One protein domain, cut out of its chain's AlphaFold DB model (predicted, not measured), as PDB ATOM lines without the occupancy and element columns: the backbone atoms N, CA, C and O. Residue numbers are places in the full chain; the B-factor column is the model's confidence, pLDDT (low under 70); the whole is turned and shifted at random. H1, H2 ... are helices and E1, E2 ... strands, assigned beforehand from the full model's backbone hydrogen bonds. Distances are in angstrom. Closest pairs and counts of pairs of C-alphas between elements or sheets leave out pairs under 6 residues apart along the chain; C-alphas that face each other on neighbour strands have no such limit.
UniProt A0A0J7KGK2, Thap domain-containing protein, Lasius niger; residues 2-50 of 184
ATOM      1  N   TRP A   2      39.425 -41.045 -36.210       83.69
ATOM      2  CA  TRP A   2      39.523 -40.304 -37.498       83.69
ATOM      3  C   TRP A   2      38.227 -39.677 -38.043       83.69
ATOM      4  O   TRP A   2      38.297 -38.625 -38.663       83.69
ATOM      5  N   ILE A   3      37.071 -40.304 -37.814       82.50
ATOM      6  CA  ILE A   3      35.755 -39.797 -38.237       82.50
ATOM      7  C   ILE A   3      35.467 -38.426 -37.606       82.50
ATOM      8  O   ILE A   3      35.082 -37.503 -38.316       82.50
ATOM      9  N   ASP A   4      35.753 -38.270 -36.312       78.94
ATOM     10  CA  ASP A   4      35.540 -37.019 -35.572       78.94
ATOM     11  C   ASP A   4      36.469 -35.906 -36.072       78.94
ATOM     12  O   ASP A   4      36.092 -34.742 -36.104       78.94
ATOM     13  N   ALA A   5      37.683 -36.270 -36.493       79.00
ATOM     14  CA  ALA A   5      38.681 -35.319 -36.976       79.00
ATOM     15  C   ALA A   5      38.388 -34.811 -38.396       79.00
ATOM     16  O   ALA A   5      38.803 -33.716 -38.749       79.00
ATOM     17  N   ILE A   6      37.684 -35.601 -39.213       80.44
ATOM     18  CA  ILE A   6      37.302 -35.225 -40.584       80.44
ATOM     19  C   ILE A   6      36.129 -34.231 -40.587       80.44
ATOM     20  O   ILE A   6      35.912 -33.561 -41.594       80.44
ATOM     21  N   GLY A   7      35.365 -34.135 -39.488       68.75
ATOM     22  CA  GLY A   7      34.355 -33.090 -39.243       68.75
ATOM     23  C   GLY A   7      33.119 -33.112 -40.153       68.75
ATOM     24  O   GLY A   7      32.119 -32.455 -39.882       68.75
ATOM     25  N   ARG A   8      33.145 -33.895 -41.230       67.44
ATOM     26  CA  ARG A   8      32.029 -34.105 -42.158       67.44
ATOM     27  C   ARG A   8      31.360 -35.417 -41.778       67.44
ATOM     28  O   ARG A   8      32.078 -36.323 -41.372       67.44
ATOM     29  N   ASN A   9      30.038 -35.541 -41.937       73.31
ATOM     30  CA  ASN A   9      29.262 -36.785 -41.758       73.31
ATOM     31  C   ASN A   9      29.751 -37.892 -42.716       73.31
ATOM     32  O   ASN A   9      29.088 -38.272 -43.680       73.31
ATOM     33  N   PHE A  10      30.968 -38.354 -42.490       80.00
ATOM     34  CA  PHE A  10      31.763 -39.149 -43.387       80.00
ATOM     35  C   PHE A  10      31.701 -40.584 -42.904       80.00
ATOM     36  O   PHE A  10      32.160 -40.916 -41.812       80.00
ATOM     37  N   GLU A  11      31.150 -41.440 -43.753       86.31
ATOM     38  CA  GLU A  11      31.112 -42.873 -43.520       86.31
ATOM     39  C   GLU A  11      32.279 -43.537 -44.281       86.31
ATOM     40  O   GLU A  11      32.256 -43.629 -45.520       86.31
ATOM     41  N   PRO A  12      33.354 -43.964 -43.590       85.31
ATOM     42  CA  PRO A  12      34.516 -44.551 -44.241       85.31
ATOM     43  C   PRO A  12      34.170 -45.885 -44.918       85.31
ATOM     44  O   PRO A  12      33.703 -46.832 -44.290       85.31
ATOM     45  N   LYS A  13      34.476 -45.988 -46.216       88.88
ATOM     46  CA  LYS A  13      34.395 -47.213 -47.019       88.88
ATOM     47  C   LYS A  13      35.805 -47.704 -47.326       88.88
ATOM     48  O   LYS A  13      36.763 -46.936 -47.287       88.88
ATOM     49  N   LYS A  14      35.938 -48.975 -47.722       90.69
ATOM     50  CA  LYS A  14      37.236 -49.598 -48.066       90.69
ATOM     51  C   LYS A  14      37.999 -48.884 -49.194       90.69
ATOM     52  O   LYS A  14      39.191 -49.115 -49.355       90.69
ATOM     53  N   SER A  15      37.314 -48.069 -49.992       88.50
ATOM     54  CA  SER A  15      37.875 -47.295 -51.100       88.50
ATOM     55  C   SER A  15      38.288 -45.871 -50.724       88.50
ATOM     56  O   SER A  15      38.841 -45.178 -51.572       88.50
ATOM     57  N   HIS A  16      37.993 -45.404 -49.509       87.62
ATOM     58  CA  HIS A  16      38.363 -44.057 -49.092       87.62
ATOM     59  C   HIS A  16      39.810 -44.025 -48.595       87.62
ATOM     60  O   HIS A  16      40.227 -44.856 -47.790       87.62
ATOM     61  N   TYR A  17      40.556 -43.031 -49.069       88.94
ATOM     62  CA  TYR A  17      41.945 -42.790 -48.702       88.94
ATOM     63  C   TYR A  17      42.123 -41.317 -48.354       88.94
ATOM     64  O   TYR A  17      41.436 -40.456 -48.899       88.94
ATOM     65  N   ILE A  18      43.060 -41.043 -47.450       86.88
ATOM     66  CA  ILE A  18      43.415 -39.695 -47.012       86.88
ATOM     67  C   ILE A  18      44.861 -39.449 -47.426       86.88
ATOM     68  O   ILE A  18      45.719 -40.318 -47.246       86.88
ATOM     69  N   CYS A  19      45.126 -38.279 -48.003       88.06
ATOM     70  CA  CYS A  19      46.472 -37.879 -48.391       88.06
ATOM     71  C   CYS A  19      47.385 -37.774 -47.159       88.06
ATOM     72  O   CYS A  19      46.960 -37.347 -46.086       88.06
ATOM     73  N   SER A  20      48.667 -38.107 -47.319       89.06
ATOM     74  CA  SER A  20      49.655 -38.037 -46.231       89.06
ATOM     75  C   SER A  20      49.842 -36.628 -45.665       89.06
ATOM     76  O   SER A  20      50.278 -36.499 -44.529       89.06
ATOM     77  N   ALA A  21      49.487 -35.591 -46.431       87.69
ATOM     78  CA  ALA A  21      49.570 -34.190 -46.025       87.69
ATOM     79  C   ALA A  21      48.718 -33.849 -44.791       87.69
ATOM     80  O   ALA A  21      49.012 -32.875 -44.116       87.69
ATOM     81  N   HIS A  22      47.693 -34.647 -44.471       90.06
ATOM     82  CA  HIS A  22      46.832 -34.395 -43.309       90.06
ATOM     83  C   HIS A  22      47.399 -34.943 -41.986       90.06
ATOM     84  O   HIS A  22      46.761 -34.775 -40.947       90.06
ATOM     85  N   PHE A  23      48.564 -35.601 -42.012       90.12
ATOM     86  CA  PHE A  23      49.209 -36.216 -40.848       90.12
ATOM     87  C   PHE A  23      50.527 -35.523 -40.516       90.12
ATOM     88  O   PHE A  23      51.249 -35.085 -41.414       90.12
ATOM     89  N   ALA A  24      50.882 -35.481 -39.231       88.38
ATOM     90  CA  ALA A  24      52.172 -34.950 -38.818       88.38
ATOM     91  C   ALA A  24      53.304 -35.916 -39.201       88.38
ATOM     92  O   ALA A  24      53.140 -37.136 -39.182       88.38
ATOM     93  N   ALA A  25      54.502 -35.393 -39.478       86.12
ATOM     94  CA  ALA A  25      55.668 -36.226 -39.795       86.12
ATOM     95  C   ALA A  25      55.981 -37.257 -38.685       86.12
ATOM     96  O   ALA A  25      56.412 -38.374 -38.967       86.12
ATOM     97  N   ALA A  26      55.702 -36.911 -37.425       88.25
ATOM     98  CA  ALA A  26      55.899 -37.783 -36.269       88.25
ATOM     99  C   ALA A  26      54.903 -38.956 -36.189       88.25
ATOM    100  O   ALA A  26      55.170 -39.931 -35.484       88.25
ATOM    101  N   ASP A  27      53.777 -38.902 -36.903       89.81
ATOM    102  CA  ASP A  27      52.761 -39.964 -36.919       89.81
ATOM    103  C   ASP A  27      53.158 -41.158 -37.782       89.81
ATOM    104  O   ASP A  27      52.557 -42.236 -37.730       89.81
ATOM    105  N   PHE A  28      54.203 -40.974 -38.569       91.19
ATOM    106  CA  PHE A  28      54.760 -41.986 -39.423       91.19
ATOM    107  C   PHE A  28      55.806 -42.816 -38.674       91.19
ATOM    108  O   PHE A  28      56.596 -42.324 -37.871       91.19
ATOM    109  N   MET A  29      55.816 -44.118 -38.940       89.94
ATOM    110  CA  MET A  29      56.825 -45.049 -38.463       89.94
ATOM    111  C   MET A  29      57.523 -45.729 -39.637       89.94
ATOM    112  O   MET A  29      56.896 -46.143 -40.621       89.94
ATOM    113  N   MET A  30      58.841 -45.862 -39.507       82.75
ATOM    114  CA  MET A  30      59.673 -46.602 -40.446       82.75
ATOM    115  C   MET A  30      59.554 -48.092 -40.164       82.75
ATOM    116  O   MET A  30      59.578 -48.529 -39.013       82.75
ATOM    117  N   ARG A  31      59.434 -48.890 -41.223       82.56
ATOM    118  CA  ARG A  31      59.381 -50.342 -41.097       82.56
ATOM    119  C   ARG A  31      60.779 -50.908 -41.354       82.56
ATOM    120  O   ARG A  31      61.208 -50.903 -42.510       82.56
ATOM    121  N   PRO A  32      61.501 -51.409 -40.333       67.56
ATOM    122  CA  PRO A  32      62.768 -52.083 -40.584       67.56
ATOM    123  C   PRO A  32      62.491 -53.273 -41.514       67.56
ATOM    124  O   PRO A  32      61.528 -54.015 -41.318       67.56
ATOM    125  N   ASN A  33      63.279 -53.396 -42.582       72.94
ATOM    126  CA  ASN A  33      63.129 -54.370 -43.677       72.94
ATOM    127  C   ASN A  33      62.027 -54.096 -44.723       72.94
ATOM    128  O   ASN A  33      61.762 -54.958 -45.564       72.94
ATOM    129  N   ALA A  34      61.409 -52.909 -44.755       76.12
ATOM    130  CA  ALA A  34      60.601 -52.483 -45.899       76.12
ATOM    131  C   ALA A  34      60.870 -51.019 -46.271       76.12
ATOM    132  O   ALA A  34      60.959 -50.144 -45.423       76.12
ATOM    133  N   SER A  35      60.956 -50.745 -47.573       70.38
ATOM    134  CA  SER A  35      61.207 -49.407 -48.137       70.38
ATOM    135  C   SER A  35      59.946 -48.519 -48.117       70.38
ATOM    136  O   SER A  35      59.609 -47.871 -49.097       70.38
ATOM    137  N   GLY A  36      59.181 -48.557 -47.026       79.38
ATOM    138  CA  GLY A  36      57.883 -47.897 -46.928       79.38
ATOM    139  C   GLY A  36      57.606 -47.379 -45.526       79.38
ATOM    140  O   GLY A  36      57.875 -48.058 -44.535       79.38
ATOM    141  N   VAL A  37      57.038 -46.179 -45.477       87.12
ATOM    142  CA  VAL A  37      56.563 -45.518 -44.265       87.12
ATOM    143  C   VAL A  37      55.123 -45.959 -43.992       87.12
ATOM    144  O   VAL A  37      54.342 -46.146 -44.928       87.12
ATOM    145  N   ARG A  38      54.753 -46.160 -42.725       90.56
ATOM    146  CA  ARG A  38      53.383 -46.511 -42.323       90.56
ATOM    147  C   ARG A  38      52.910 -45.578 -41.216       90.56
ATOM    148  O   ARG A  38      53.712 -45.169 -40.391       90.56
ATOM    149  N   LEU A  39      51.619 -45.269 -41.177       90.75
ATOM    150  CA  LEU A  39      51.028 -44.545 -40.053       90.75
ATOM    151  C   LEU A  39      51.019 -45.410 -38.787       90.75
ATOM    152  O   LEU A  39      50.748 -46.614 -38.844       90.75
ATOM    153  N   LYS A  40      51.302 -44.783 -37.646       90.75
ATOM    154  CA  LYS A  40      51.097 -45.369 -36.320       90.75
ATOM    155  C   LYS A  40      49.603 -45.631 -36.100       90.75
ATOM    156  O   LYS A  40      48.754 -44.919 -36.623       90.75
ATOM    157  N   ASN A  41      49.273 -46.625 -35.277       87.06
ATOM    158  CA  ASN A  41      47.874 -46.994 -35.007       87.06
ATOM    159  C   ASN A  41      47.069 -45.881 -34.308       87.06
ATOM    160  O   ASN A  41      45.846 -45.884 -34.382       87.06
ATOM    161  N   LEU A  42      47.757 -44.961 -33.626       85.31
ATOM    162  CA  LEU A  42      47.163 -43.828 -32.912       85.31
ATOM    163  C   LEU A  42      47.297 -42.499 -33.669       85.31
ATOM    164  O   LEU A  42      46.877 -41.475 -33.146       85.31
ATOM    165  N   ALA A  43      47.885 -42.502 -34.872       88.94
ATOM    166  CA  ALA A  43      47.937 -41.314 -35.719       88.94
ATOM    167  C   ALA A  43      46.511 -40.851 -36.015       88.94
ATOM    168  O   ALA A  43      45.673 -41.704 -36.287       88.94
ATOM    169  N   VAL A  44      46.227 -39.550 -35.997       88.62
ATOM    170  CA  VAL A  44      44.917 -38.978 -36.355       88.62
ATOM    171  C   VAL A  44      45.169 -37.775 -37.264       88.62
ATOM    172  O   VAL A  44      46.079 -37.002 -36.979       88.62
ATOM    173  N   PRO A  45      44.422 -37.612 -38.368       83.88
ATOM    174  CA  PRO A  45      44.619 -36.466 -39.248       83.88
ATOM    175  C   PRO A  45      44.221 -35.164 -38.536       83.88
ATOM    176  O   PRO A  45      43.182 -35.120 -37.885       83.88
ATOM    177  N   SER A  46      45.044 -34.118 -38.651       74.06
ATOM    178  CA  SER A  46      44.900 -32.869 -37.877       74.06
ATOM    179  C   SER A  46      44.554 -31.642 -38.731       74.06
ATOM    180  O   SER A  46      44.349 -30.564 -38.181       74.06
ATOM    181  N   ILE A  47      44.531 -31.773 -40.062       62.97
ATOM    182  CA  ILE A  47      44.470 -30.632 -40.992       62.97
ATOM    183  C   ILE A  47      43.264 -30.773 -41.920       62.97
ATOM    184  O   ILE A  47      43.403 -30.950 -43.131       62.97
ATOM    185  N   PHE A  48      42.065 -30.733 -41.354       64.81
ATOM    186  CA  PHE A  48      40.887 -30.365 -42.128       64.81
ATOM    187  C   PHE A  48      40.585 -28.919 -41.758       64.81
ATOM    188  O   PHE A  48      39.951 -28.653 -40.748       64.81
ATOM    189  N   CYS A  49      41.146 -27.973 -42.515       55.44
ATOM    190  CA  CYS A  49      40.719 -26.586 -42.392       55.44
ATOM    191  C   CYS A  49      39.275 -26.524 -42.890       55.44
ATOM    192  O   CYS A  49      39.017 -26.735 -44.078       55.44
ATOM    193  N   ASP A  50      38.344 -26.284 -41.975       48.75
ATOM    194  CA  ASP A  50      36.945 -26.059 -42.297       48.75
ATOM    195  C   ASP A  50      36.818 -24.717 -43.016       48.75
ATOM    196  O   ASP A  50      36.675 -23.661 -42.410       48.75
TER     197      ASP A  50
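This is residues 2 to 50 of the 184 residues of the protein "Thap domain-containing protein" of Lasius niger (UniProt A0A0J7KGK2). Little regular structure: a loose, elongated run of loops has a small two-stranded hairpin, E1 and E2, toward one end and a short helix, H1, toward the other. The turn, residues 31 to 36, sticks out, and the long loop of residues 7 to 27 joins helix to hairpin. The 49 printed residues hold H1, E1 and E2 in that order, class mixed, with 11 residues in named elements; the sheet E1 - E2 is antiparallel. The radius of gyration of the C-alphas is 12.3 A and the spans are 38 by 22 by 16 A.

E1 is residues 28 to 30, 6.8 A long. E2 is residues 37 to 39, 7.0 A, ending at C-alpha 39 (51.028, -44.545, -40.053). H1 is residues 2 to 6, 6.3 A, from C-alpha 2 (39.523, -40.304, -37.498).

E1 and E2 form a hairpin, antiparallel at 139 degrees, with N 29 and O 38 2.8 A apart, within hydrogen-bond range. C-alphas 28 and 39 face each other at 4.6 A. H1 and E2 are apart. In H1 every O i to N i+4 pair is within hydrogen-bond range.

The C-alphas farthest apart, Asn 33 and Asp 50, are 38.6 A apart. The printed part has no cut. H1 to E1 is a long link. Residues 7 to 8, 32 and 47 to 50 have pLDDT under 70.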